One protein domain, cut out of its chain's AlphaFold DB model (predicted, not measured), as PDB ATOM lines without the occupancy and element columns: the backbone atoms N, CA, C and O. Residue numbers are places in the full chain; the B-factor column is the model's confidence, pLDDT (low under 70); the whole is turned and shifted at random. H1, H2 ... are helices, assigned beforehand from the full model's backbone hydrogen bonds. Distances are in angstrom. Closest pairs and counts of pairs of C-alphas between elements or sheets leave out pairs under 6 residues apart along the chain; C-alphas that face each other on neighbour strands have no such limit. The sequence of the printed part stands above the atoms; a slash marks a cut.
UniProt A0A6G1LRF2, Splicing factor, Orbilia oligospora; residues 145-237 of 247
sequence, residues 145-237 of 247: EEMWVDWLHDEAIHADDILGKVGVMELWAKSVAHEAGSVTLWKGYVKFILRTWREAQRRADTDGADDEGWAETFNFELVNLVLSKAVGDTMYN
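Overview. This is residues 145 to 237 of the 247 residues of the protein "Splicing factor" of Orbilia oligospora (UniProt A0A6G1LRF2). Look for a flat slab of nearly aligned helices: long H3 in the middle, H2 and H5 packed along it, H1 at one edge beside H2. Short H4 packs on H3's residues 197 to 204; residues 205 to 210 stick out. The printed part has 93 residues, with five named helices, H1 to H5, all helix and compact: radius of gyration of the C-alphas 13.7 A, spans 46 by 28 by 14 A.

Along the chain. Find C-alpha 145 at (34.257, 10.474, 34.612); H1, residues 145 to 156, runs 16.4 A from there. Then come H2, residues 162 to 178, 24.5 A; H3, residues 183 to 205, 33.1 A; H4, residues 212 to 217, 8.8 A; and H5, residues 220 to 234, 21.0 A, ending at (25.756, 21.618, 38.373).

Arrangement. H1, H2 and H3 form an up-and-down bundle, each running against the one before. At the hub, H3, find its closest C-alphas to H5, Trp 186 and Ala 230, 5.7 A apart. In each helix, every O i to N i+4 pair is within hydrogen-bond range.

Size, cuts and confidence. The printed part has no cut and no long link. Residues 207 to 212 and 236 to 237 have pLDDT under 70.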
ATOM      1  N   GLU A 145      35.508  10.309  35.370       93.31
ATOM      2  CA  GLU A 145      34.257  10.474  34.612       93.31
ATOM      3  C   GLU A 145      34.127   9.443  33.476       93.31
ATOM      4  O   GLU A 145      33.086   8.808  33.339       93.31
ATOM      5  N   GLU A 146      35.200   9.223  32.714       92.50
ATOM      6  CA  GLU A 146      35.246   8.259  31.607       92.50
ATOM      7  C   GLU A 146      34.999   6.820  32.081       92.50
ATOM      8  O   GLU A 146      34.178   6.109  31.507       92.50
ATOM      9  N   MET A 147      35.622   6.413  33.192       93.62
ATOM     10  CA  MET A 147      35.432   5.073  33.757       93.62
ATOM     11  C   MET A 147      34.000   4.842  34.249       93.62
ATOM     12  O   MET A 147      33.484   3.727  34.151       93.62
ATOM     13  N   TRP A 148      33.352   5.883  34.780       95.75
ATOM     14  CA  TRP A 148      31.935   5.820  35.131       95.75
ATOM     15  C   TRP A 148      31.058   5.640  33.898       95.75
ATOM     16  O   TRP A 148      30.184   4.775  33.910       95.75
ATOM     17  N   VAL A 149      31.295   6.427  32.846       93.25
ATOM     18  CA  VAL A 149      30.537   6.343  31.589       93.25
ATOM     19  C   VAL A 149      30.667   4.955  30.965       93.25
ATOM     20  O   VAL A 149      29.648   4.353  30.630       93.25
ATOM     21  N   ASP A 150      31.881   4.407  30.892       92.12
ATOM     22  CA  ASP A 150      32.121   3.053  30.385       92.12
ATOM     23  C   ASP A 150      31.341   1.996  31.174       92.12
ATOM     24  O   ASP A 150      30.677   1.143  30.588       92.12
ATOM     25  N   TRP A 151      31.375   2.061  32.510       94.81
ATOM     26  CA  TRP A 151      30.633   1.118  33.348       94.81
ATOM     27  C   TRP A 151      29.118   1.236  33.140       94.81
ATOM     28  O   TRP A 151      28.424   0.231  32.995       94.81
ATOM     29  N   LEU A 152      28.604   2.462  33.076       94.56
ATOM     30  CA  LEU A 152      27.184   2.726  32.857       94.56
ATOM     31  C   LEU A 152      26.701   2.215  31.499       94.56
ATOM     32  O   LEU A 152      25.608   1.658  31.420       94.56
ATOM     33  N   HIS A 153      27.506   2.378  30.449       90.75
ATOM     34  CA  HIS A 153      27.196   1.858  29.119       90.75
ATOM     35  C   HIS A 153      27.169   0.326  29.113       90.75
ATOM     36  O   HIS A 153      26.200  -0.263  28.634       90.75
ATOM     37  N   ASP A 154      28.183  -0.316  29.697       89.75
ATOM     38  CA  ASP A 154      28.276  -1.777  29.746       89.75
ATOM     39  C   ASP A 154      27.068  -2.414  30.473       89.75
ATOM     40  O   ASP A 154      26.524  -3.428  30.019       89.75
ATOM     41  N   GLU A 155      26.608  -1.802  31.572       90.50
ATOM     42  CA  GLU A 155      25.416  -2.255  32.304       90.50
ATOM     43  C   GLU A 155      24.112  -1.950  31.557       90.50
ATOM     44  O   GLU A 155      23.211  -2.790  31.513       90.50
ATOM     45  N   ALA A 156      24.009  -0.780  30.918       88.94
ATOM     46  CA  ALA A 156      22.807  -0.379  30.190       88.94
ATOM     47  C   ALA A 156      22.476  -1.302  29.010       88.94
ATOM     48  O   ALA A 156      21.294  -1.542  28.761       88.94
ATOM     49  N   ILE A 157      23.491  -1.850  28.331       85.12
ATOM     50  CA  ILE A 157      23.327  -2.782  27.198       85.12
ATOM     51  C   ILE A 157      22.545  -4.044  27.591       85.12
ATOM     52  O   ILE A 157      21.876  -4.631  26.749       85.12
ATOM     53  N   HIS A 158      22.614  -4.466  28.856       81.00
ATOM     54  CA  HIS A 158      22.006  -5.714  29.333       81.00
ATOM     55  C   HIS A 158      20.728  -5.483  30.152       81.00
ATOM     56  O   HIS A 158      20.167  -6.425  30.710       81.00
ATOM     57  N   ALA A 159      20.295  -4.228  30.278       88.38
ATOM     58  CA  ALA A 159      19.206  -3.816  31.150       88.38
ATOM     59  C   ALA A 159      17.890  -3.678  30.370       88.38
ATOM     60  O   ALA A 159      17.421  -2.561  30.141       88.38
ATOM     61  N   ASP A 160      17.298  -4.801  29.962       85.94
ATOM     62  CA  ASP A 160      16.040  -4.822  29.193       85.94
ATOM     63  C   ASP A 160      14.783  -4.906  30.071       85.94
ATOM     64  O   ASP A 160      13.698  -4.455  29.685       85.94
ATOM     65  N   ASP A 161      14.919  -5.477  31.266       90.38
ATOM     66  CA  ASP A 161      13.841  -5.613  32.235       90.38
ATOM     67  C   ASP A 161      13.867  -4.498  33.293       90.38
ATOM     68  O   ASP A 161      14.800  -3.696  33.395       90.38
ATOM     69  N   ILE A 162      12.804  -4.434  34.099       92.19
ATOM     70  CA  ILE A 162      12.663  -3.393  35.119       92.19
ATOM     71  C   ILE A 162      13.799  -3.443  36.145       92.19
ATOM     72  O   ILE A 162      14.300  -2.398  36.553       92.19
ATOM     73  N   LEU A 163      14.228  -4.644  36.541       93.12
ATOM     74  CA  LEU A 163      15.277  -4.829  37.540       93.12
ATOM     75  C   LEU A 163      16.627  -4.340  37.014       93.12
ATOM     76  O   LEU A 163      17.322  -3.608  37.716       93.12
ATOM     77  N   GLY A 164      16.961  -4.662  35.763       92.75
ATOM     78  CA  GLY A 164      18.136  -4.142  35.079       92.75
ATOM     79  C   GLY A 164      18.101  -2.620  34.978       92.75
ATOM     80  O   GLY A 164      19.077  -1.958  35.333       92.75
ATOM     81  N   LYS A 165      16.965  -2.027  34.576       94.88
ATOM     82  CA  LYS A 165      16.824  -0.560  34.520       94.88
ATOM     83  C   LYS A 165      16.978   0.089  35.900       94.88
ATOM     84  O   LYS A 165      17.591   1.154  35.992       94.88
ATOM     85  N   VAL A 166      16.467  -0.526  36.968       96.12
ATOM     86  CA  VAL A 166      16.683  -0.047  38.345       96.12
ATOM     87  C   VAL A 166      18.158  -0.141  38.730       96.12
ATOM     88  O   VAL A 166      18.699   0.829  39.252       96.12
ATOM     89  N   GLY A 167      18.845  -1.236  38.402       95.81
ATOM     90  CA  GLY A 167      20.284  -1.368  38.650       95.81
ATOM     91  C   GLY A 167      21.104  -0.273  37.955       95.81
ATOM     92  O   GLY A 167      21.954   0.366  38.577       95.81
ATOM     93  N   VAL A 168      20.794   0.023  36.690       96.44
ATOM     94  CA  VAL A 168      21.439   1.118  35.941       96.44
ATOM     95  C   VAL A 168      21.102   2.483  36.549       96.44
ATOM     96  O   VAL A 168      21.981   3.334  36.670       96.44
ATOM     97  N   MET A 169      19.857   2.700  36.985       97.38
ATOM     98  CA  MET A 169      19.456   3.918  37.701       97.38
ATOM     99  C   MET A 169      20.267   4.120  38.987       97.38
ATOM    100  O   MET A 169      20.722   5.233  39.258       97.38
ATOM    101  N   GLU A 170      20.438   3.069  39.787       97.31
ATOM    102  CA  GLU A 170      21.229   3.109  41.017       97.31
ATOM    103  C   GLU A 170      22.706   3.374  40.720       97.31
ATOM    104  O   GLU A 170      23.347   4.157  41.426       97.31
ATOM    105  N   LEU A 171      23.241   2.794  39.642       97.12
ATOM    106  CA  LEU A 171      24.609   3.049  39.200       97.12
ATOM    107  C   LEU A 171      24.798   4.505  38.751       97.12
ATOM    108  O   LEU A 171      25.787   5.135  39.131       97.12
ATOM    109  N   TRP A 172      23.829   5.084  38.033       97.69
ATOM    110  CA  TRP A 172      23.839   6.511  37.706       97.69
ATOM    111  C   TRP A 172      23.824   7.367  38.970       97.69
ATOM    112  O   TRP A 172      24.681   8.241  39.120       97.69
ATOM    113  N   ALA A 173      22.906   7.092  39.903       97.69
ATOM    114  CA  ALA A 173      22.813   7.806  41.174       97.69
ATOM    115  C   ALA A 173      24.126   7.731  41.970       97.69
ATOM    116  O   ALA A 173      24.556   8.726  42.558       97.69
ATOM    117  N   LYS A 174      24.793   6.573  41.945       97.19
ATOM    118  CA  LYS A 174      26.110   6.370  42.549       97.19
ATOM    119  C   LYS A 174      27.177   7.214  41.854       97.19
ATOM    120  O   LYS A 174      27.897   7.936  42.539       97.19
ATOM    121  N   SER A 175      27.246   7.193  40.523       97.19
ATOM    122  CA  SER A 175      28.244   7.955  39.756       97.19
ATOM    123  C   SER A 175      28.192   9.457  40.069       97.19
ATOM    124  O   SER A 175      29.208  10.050  40.428       97.19
ATOM    125  N   VAL A 176      26.996  10.059  40.076       96.69
ATOM    126  CA  VAL A 176      26.812  11.488  40.382       96.69
ATOM    127  C   VAL A 176      26.955  11.812  41.871       96.69
ATOM    128  O   VAL A 176      27.113  12.972  42.234       96.69
ATOM    129  N   ALA A 177      26.887  10.821  42.761       95.56
ATOM    130  CA  ALA A 177      27.216  11.021  44.172       95.56
ATOM    131  C   ALA A 177      28.736  11.104  44.390       95.56
ATOM    132  O   ALA A 177      29.184  11.850  45.259       95.56
ATOM    133  N   HIS A 178      29.517  10.360  43.599       93.94
ATOM    134  CA  HIS A 178      30.980  10.421  43.617       93.94
ATOM    135  C   HIS A 178      31.515  11.651  42.870       93.94
ATOM    136  O   HIS A 178      32.422  12.310  43.367       93.94
ATOM    137  N   GLU A 179      30.916  11.996  41.729       92.62
ATOM    138  CA  GLU A 179      31.354  13.082  40.843       92.62
ATOM    139  C   GLU A 179      30.232  14.114  40.632       92.62
ATOM    140  O   GLU A 179      29.773  14.364  39.518       92.62
ATOM    141  N   ALA A 180      29.760  14.736  41.720       89.06
ATOM    142  CA  ALA A 180      28.600  15.640  41.692       89.06
ATOM    143  C   ALA A 180      28.763  16.861  40.770       89.06
ATOM    144  O   ALA A 180      27.767  17.397  40.287       89.06
ATOM    145  N   GLY A 181      30.001  17.284  40.499       88.88
ATOM    146  CA  GLY A 181      30.303  18.383  39.578       88.88
ATOM    147  C   GLY A 181      30.321  17.985  38.097       88.88
ATOM    148  O   GLY A 181      30.451  18.860  37.239       88.88
ATOM    149  N   SER A 182      30.205  16.693  37.775       92.81
ATOM    150  CA  SER A 182      30.246  16.206  36.395       92.81
ATOM    151  C   SER A 182      28.939  16.513  35.663       92.81
ATOM    152  O   SER A 182      27.918  15.839  35.814       92.81
ATOM    153  N   VAL A 183      28.982  17.526  34.797       93.31
ATOM    154  CA  VAL A 183      27.863  17.848  33.901       93.31
ATOM    155  C   VAL A 183      27.592  16.694  32.929       93.31
ATOM    156  O   VAL A 183      26.436  16.451  32.584       93.31
ATOM    157  N   THR A 184      28.628  15.967  32.502       93.44
ATOM    158  CA  THR A 184      28.502  14.813  31.602       93.44
ATOM    159  C   THR A 184      27.663  13.710  32.244       93.44
ATOM    160  O   THR A 184      26.666  13.288  31.653       93.44
ATOM    161  N   LEU A 185      27.996  13.306  33.477       95.44
ATOM    162  CA  LEU A 185      27.266  12.261  34.193       95.44
ATOM    163  C   LEU A 185      25.832  12.690  34.504       95.44
ATOM    164  O   LEU A 185      24.896  11.922  34.296       95.44
ATOM    165  N   TRP A 186      25.623  13.946  34.910       96.50
ATOM    166  CA  TRP A 186      24.275  14.467  35.138       96.50
ATOM    167  C   TRP A 186      23.408  14.475  33.882       96.50
ATOM    168  O   TRP A 186      22.244  14.074  33.935       96.50
ATOM    169  N   LYS A 187      23.960  14.898  32.738       94.69
ATOM    170  CA  LYS A 187      23.242  14.859  31.458       94.69
ATOM    171  C   LYS A 187      22.881  13.428  31.072       94.69
ATOM    172  O   LYS A 187      21.753  13.202  30.640       94.69
ATOM    173  N   GLY A 188      23.807  12.484  31.236       94.75
ATOM    174  CA  GLY A 188      23.562  11.066  30.978       94.75
ATOM    175  C   GLY A 188      22.459  10.495  31.871       94.75
ATOM    176  O   GLY A 188      21.504   9.906  31.364       94.75
ATOM    177  N   TYR A 189      22.505  10.776  33.174       97.12
ATOM    178  CA  TYR A 189      21.496  10.300  34.118       97.12
ATOM    179  C   TYR A 189      20.097  10.850  33.808       97.12
ATOM    180  O   TYR A 189      19.120  10.103  33.756       97.12
ATOM    181  N   VAL A 190      19.995  12.154  33.537       96.31
ATOM    182  CA  VAL A 190      18.725  12.790  33.155       96.31
ATOM    183  C   VAL A 190      18.179  12.190  31.858       96.31
ATOM    184  O   VAL A 190      16.990  11.876  31.791       96.31
ATOM    185  N   LYS A 191      19.032  11.993  30.842       95.00
ATOM    186  CA  LYS A 191      18.641  11.337  29.584       95.00
ATOM    187  C   LYS A 191      18.096   9.933  29.836       95.00
ATOM    188  O   LYS A 191      17.019   9.612  29.335       95.00
ATOM    189  N   PHE A 192      18.806   9.127  30.626       95.56
ATOM    190  CA  PHE A 192      18.388   7.776  30.988       95.56
ATOM    191  C   PHE A 192      17.000   7.784  31.644       95.56
ATOM    192  O   PHE A 192      16.076   7.162  31.128       95.56
ATOM    193  N   ILE A 193      16.811   8.579  32.703       96.69
ATOM    194  CA  ILE A 193      15.540   8.662  33.437       96.69
ATOM    195  C   ILE A 193      14.381   9.112  32.545       96.69
ATOM    196  O   ILE A 193      13.296   8.536  32.612       96.69
ATOM    197  N   LEU A 194      14.592  10.107  31.678       95.62
ATOM    198  CA  LEU A 194      13.562  10.567  30.745       95.62
ATOM    199  C   LEU A 194      13.172   9.484  29.735       95.62
ATOM    200  O   LEU A 194      11.983   9.313  29.457       95.62
ATOM    201  N   ARG A 195      14.148   8.749  29.191       93.94
ATOM    202  CA  ARG A 195      13.888   7.654  28.248       93.94
ATOM    203  C   ARG A 195      13.139   6.508  28.918       93.94
ATOM    204  O   ARG A 195      12.121   6.076  28.380       93.94
ATOM    205  N   THR A 196      13.571   6.077  30.101       94.06
ATOM    206  CA  THR A 196      12.917   4.987  30.837       94.06
ATOM    207  C   THR A 196      11.522   5.381  31.325       94.06
ATOM    208  O   THR A 196      10.599   4.578  31.247       94.06
ATOM    209  N   TRP A 197      11.314   6.637  31.731       94.69
ATOM    210  CA  TRP A 197       9.976   7.158  32.032       94.69
ATOM    211  C   TRP A 197       9.054   7.110  30.803       94.69
ATOM    212  O   TRP A 197       7.937   6.607  30.895       94.69
ATOM    213  N   ARG A 198       9.511   7.570  29.627       92.88
ATOM    214  CA  ARG A 198       8.724   7.480  28.377       92.88
ATOM    215  C   ARG A 198       8.423   6.033  27.990       92.88
ATOM    216  O   ARG A 198       7.350   5.747  27.468       92.88
ATOM    217  N   GLU A 199       9.371   5.130  28.199       91.31
ATOM    218  CA  GLU A 199       9.177   3.696  27.997       91.31
ATOM    219  C   GLU A 199       8.095   3.139  28.929       91.31
ATOM    220  O   GLU A 199       7.177   2.482  28.447       91.31
ATOM    221  N   ALA A 200       8.139   3.477  30.219       91.25
ATOM    222  CA  ALA A 200       7.123   3.081  31.190       91.25
ATOM    223  C   ALA A 200       5.721   3.597  30.820       91.25
ATOM    224  O   ALA A 200       4.754   2.847  30.917       91.25
ATOM    225  N   GLN A 201       5.602   4.841  30.332       89.69
ATOM    226  CA  GLN A 201       4.318   5.377  29.851       89.69
ATOM    227  C   GLN A 201       3.798   4.615  28.626       89.69
ATOM    228  O   GLN A 201       2.638   4.218  28.596       89.69
ATOM    229  N   ARG A 202       4.663   4.345  27.637       89.06
ATOM    230  CA  ARG A 202       4.276   3.567  26.448       89.06
ATOM    231  C   ARG A 202       3.806   2.162  26.810       89.06
ATOM    232  O   ARG A 202       2.841   1.691  26.221       89.06
ATOM    233  N   ARG A 203       4.489   1.515  27.757       87.31
ATOM    234  CA  ARG A 203       4.123   0.192  28.273       87.31
ATOM    235  C   ARG A 203       2.751   0.223  28.949       87.31
ATOM    236  O   ARG A 203       1.915  -0.602  28.612       87.31
ATOM    237  N   ALA A 204       2.483   1.227  29.787       83.44
ATOM    238  CA  ALA A 204       1.187   1.404  30.449       83.44
ATOM    239  C   ALA A 204       0.013   1.658  29.481       83.44
ATOM    240  O   ALA A 204      -1.114   1.268  29.777       83.44
ATOM    241  N   ASP A 205       0.265   2.297  28.333       81.25
ATOM    242  CA  ASP A 205      -0.753   2.539  27.299       81.25
ATOM    243  C   ASP A 205      -1.101   1.272  26.488       81.25
ATOM    244  O   ASP A 205      -2.181   1.178  25.896       81.25
ATOM    245  N   THR A 206      -0.199   0.290  26.435       78.94
ATOM    246  CA  THR A 206      -0.469  -1.041  25.876       78.94
ATOM    247  C   THR A 206      -1.129  -1.925  26.937       78.94
ATOM    248  O   THR A 206      -0.558  -2.122  27.996       78.94
ATOM    249  N   ASP A 207      -2.313  -2.486  26.650       57.19
ATOM    250  CA  ASP A 207      -3.152  -3.337  27.535       57.19
ATOM    251  C   ASP A 207      -2.498  -4.698  27.944       57.19
ATOM    252  O   ASP A 207      -3.089  -5.776  27.820       57.19
ATOM    253  N   GLY A 208      -1.247  -4.683  28.410       59.03
ATOM    254  CA  GLY A 208      -0.480  -5.823  28.900       59.03
ATOM    255  C   GLY A 208      -0.457  -5.867  30.428       59.03
ATOM    256  O   GLY A 208       0.116  -5.007  31.090       59.03
ATOM    257  N   ALA A 209      -1.079  -6.892  31.006       54.62
ATOM    258  CA  ALA A 209      -1.002  -7.175  32.433       54.62
ATOM    259  C   ALA A 209       0.394  -7.719  32.783       54.62
ATOM    260  O   ALA A 209       0.599  -8.920  32.679       54.62
ATOM    261  N   ASP A 210       1.333  -6.818  33.093       58.38
ATOM    262  CA  ASP A 210       2.547  -7.015  33.921       58.38
ATOM    263  C   ASP A 210       3.385  -5.709  34.072       58.38
ATOM    264  O   ASP A 210       4.442  -5.707  34.701       58.38
ATOM    265  N   ASP A 211       2.905  -4.562  33.563       64.88
ATOM    266  CA  ASP A 211       3.661  -3.296  33.514       64.88
ATOM    267  C   ASP A 211       3.417  -2.318  34.690       64.88
ATOM    268  O   ASP A 211       3.989  -1.226  34.716       64.88
ATOM    269  N   GLU A 212       2.615  -2.682  35.702       69.19
ATOM    270  CA  GLU A 212       2.267  -1.776  36.821       69.19
ATOM    271  C   GLU A 212       3.510  -1.300  37.600       69.19
ATOM    272  O   GLU A 212       3.623  -0.121  37.946       69.19
ATOM    273  N   GLY A 213       4.513  -2.173  37.764       85.31
ATOM    274  CA  GLY A 213       5.769  -1.821  38.431       85.31
ATOM    275  C   GLY A 213       6.614  -0.794  37.669       85.31
ATOM    276  O   GLY A 213       7.335  -0.012  38.294       85.31
ATOM    277  N   TRP A 214       6.520  -0.744  36.333       91.00
ATOM    278  CA  TRP A 214       7.296   0.198  35.517       91.00
ATOM    279  C   TRP A 214       6.827   1.631  35.728       91.00
ATOM    280  O   TRP A 214       7.649   2.509  35.988       91.00
ATOM    281  N   ALA A 215       5.516   1.864  35.632       89.19
ATOM    282  CA  ALA A 215       4.933   3.192  35.799       89.19
ATOM    283  C   ALA A 215       5.040   3.698  37.245       89.19
ATOM    284  O   ALA A 215       5.183   4.903  37.455       89.19
ATOM    285  N   GLU A 216       5.008   2.795  38.232       91.81
ATOM    286  CA  GLU A 216       5.251   3.131  39.638       91.81
ATOM    287  C   GLU A 216       6.711   3.543  39.877       91.81
ATOM    288  O   GLU A 216       6.966   4.577  40.496       91.81
ATOM    289  N   THR A 217       7.667   2.772  39.350       93.62
ATOM    290  CA  THR A 217       9.106   2.998  39.561       93.62
ATOM    291  C   THR A 217       9.607   4.212  38.786       93.62
ATOM    292  O   THR A 217      10.214   5.124  39.348       93.62
ATOM    293  N   PHE A 218       9.333   4.252  37.483       94.44
ATOM    294  CA  PHE A 218       9.761   5.313  36.581       94.44
ATOM    295  C   PHE A 218       8.604   6.277  36.350       94.44
ATOM    296  O   PHE A 218       7.991   6.300  35.285       94.44
ATOM    297  N   ASN A 219       8.309   7.077  37.376       94.19
ATOM    298  CA  ASN A 219       7.229   8.061  37.382       94.19
ATOM    299  C   ASN A 219       7.743   9.505  37.186       94.19
ATOM    300  O   ASN A 219       8.944   9.783  37.172       94.19
ATOM    301  N   PHE A 220       6.817  10.454  37.029       94.88
ATOM    302  CA  PHE A 220       7.170  11.862  36.816       94.88
ATOM    303  C   PHE A 220       7.828  12.520  38.045       94.88
ATOM    304  O   PHE A 220       8.613  13.458  37.897       94.88
ATOM    305  N   GLU A 221       7.545  12.040  39.258       96.88
ATOM    306  CA  GLU A 221       8.178  12.556  40.476       96.88
ATOM    307  C   GLU A 221       9.675  12.239  40.490       96.88
ATOM    308  O   GLU A 221      10.476  13.124  40.792       96.88
ATOM    309  N   LEU A 222      10.062  11.029  40.071       96.38
ATOM    310  CA  LEU A 222      11.462  10.638  39.896       96.38
ATOM    311  C   LEU A 222      12.168  11.527  38.864       96.38
ATOM    312  O   LEU A 222      13.260  12.031  39.128       96.38
ATOM    313  N   VAL A 223      11.534  11.767  37.711       96.81
ATOM    314  CA  VAL A 223      12.064  12.669  36.673       96.81
ATOM    315  C   VAL A 223      12.341  14.057  37.256       96.81
ATOM    316  O   VAL A 223      13.440  14.594  37.104       96.81
ATOM    317  N   ASN A 224      11.362  14.631  37.959       96.69
ATOM    318  CA  ASN A 224      11.487  15.956  38.561       96.69
ATOM    319  C   ASN A 224      12.562  15.998  39.661       96.69
ATOM    320  O   ASN A 224      13.331  16.958  39.741       96.69
ATOM    321  N   LEU A 225      12.649  14.948  40.482       97.00
ATOM    322  CA  LEU A 225      13.662  14.808  41.525       97.00
ATOM    323  C   LEU A 225      15.075  14.832  40.933       97.00
ATOM    324  O   LEU A 225      15.913  15.623  41.372       97.00
ATOM    325  N   VAL A 226      15.332  14.000  39.920       96.81
ATOM    326  CA  VAL A 226      16.656  13.882  39.289       96.81
ATOM    327  C   VAL A 226      17.032  15.172  38.562       96.81
ATOM    328  O   VAL A 226      18.144  15.661  38.744       96.81
ATOM    329  N   LEU A 227      16.104  15.782  37.816       95.38
ATOM    330  CA  LEU A 227      16.323  17.077  37.157       95.38
ATOM    331  C   LEU A 227      16.639  18.193  38.157       95.38
ATOM    332  O   LEU A 227      17.592  18.947  37.965       95.38
ATOM    333  N   SER A 228      15.863  18.293  39.237       94.88
ATOM    334  CA  SER A 228      16.073  19.317  40.264       94.88
ATOM    335  C   SER A 228      17.430  19.154  40.947       94.88
ATOM    336  O   SER A 228      18.122  20.147  41.178       94.88
ATOM    337  N   LYS A 229      17.842  17.909  41.224       95.31
ATOM    338  CA  LYS A 229      19.161  17.609  41.791       95.31
ATOM    339  C   LYS A 229      20.287  17.930  40.807       95.31
ATOM    340  O   LYS A 229      21.244  18.590  41.195       95.31
ATOM    341  N   ALA A 230      20.136  17.558  39.535       94.31
ATOM    342  CA  ALA A 230      21.107  17.867  38.489       94.31
ATOM    343  C   ALA A 230      21.348  19.375  38.363       94.31
ATOM    344  O   ALA A 230      22.492  19.821  38.333       94.31
ATOM    345  N   VAL A 231      20.275  20.175  38.340       92.25
ATOM    346  CA  VAL A 231      20.379  21.642  38.319       92.25
ATOM    347  C   VAL A 231      21.052  22.155  39.589       92.25
ATOM    348  O   VAL A 231      21.942  22.992  39.498       92.25
ATOM    349  N   GLY A 232      20.659  21.654  40.762       91.38
ATOM    350  CA  GLY A 232      21.245  22.069  42.037       91.38
ATOM    351  C   GLY A 232      22.754  21.830  42.122       91.38
ATOM    352  O   GLY A 232      23.482  22.726  42.544       91.38
ATOM    353  N   ASP A 233      23.211  20.660  41.679       91.06
ATOM    354  CA  ASP A 233      24.606  20.231  41.815       91.06
ATOM    355  C   ASP A 233      25.515  20.805  40.708       91.06
ATOM    356  O   ASP A 233      26.703  21.026  40.940       91.06
ATOM    357  N   THR A 234      24.971  21.104  39.519       88.94
ATOM    358  CA  THR A 234      25.756  21.618  38.373       88.94
ATOM    359  C   THR A 234      25.665  23.127  38.159       88.94
ATOM    360  O   THR A 234      26.442  23.691  37.382       88.94
ATOM    361  N   MET A 235      24.734  23.820  38.818       83.75
ATOM    362  CA  MET A 235      24.619  25.267  38.676       83.75
ATOM    363  C   MET A 235      25.807  25.966  39.346       83.75
ATOM    364  O   MET A 235      26.073  25.793  40.534       83.75
ATOM    365  N   TYR A 236      26.495  26.833  38.597       61.41
ATOM    366  CA  TYR A 236      27.492  27.738  39.166       61.41
ATOM    367  C   TYR A 236      26.829  28.637  40.211       61.41
ATOM    368  O   TYR A 236      26.030  29.517  39.877       61.41
ATOM    369  N   ASN A 237      27.187  28.451  41.480       59.09
ATOM    370  CA  ASN A 237      26.818  29.382  42.531       59.09
ATOM    371  C   ASN A 237      27.647  30.659  42.328       59.09
ATOM    372  O   ASN A 237      28.777  30.750  42.799       59.09
TER     373      ASN A 237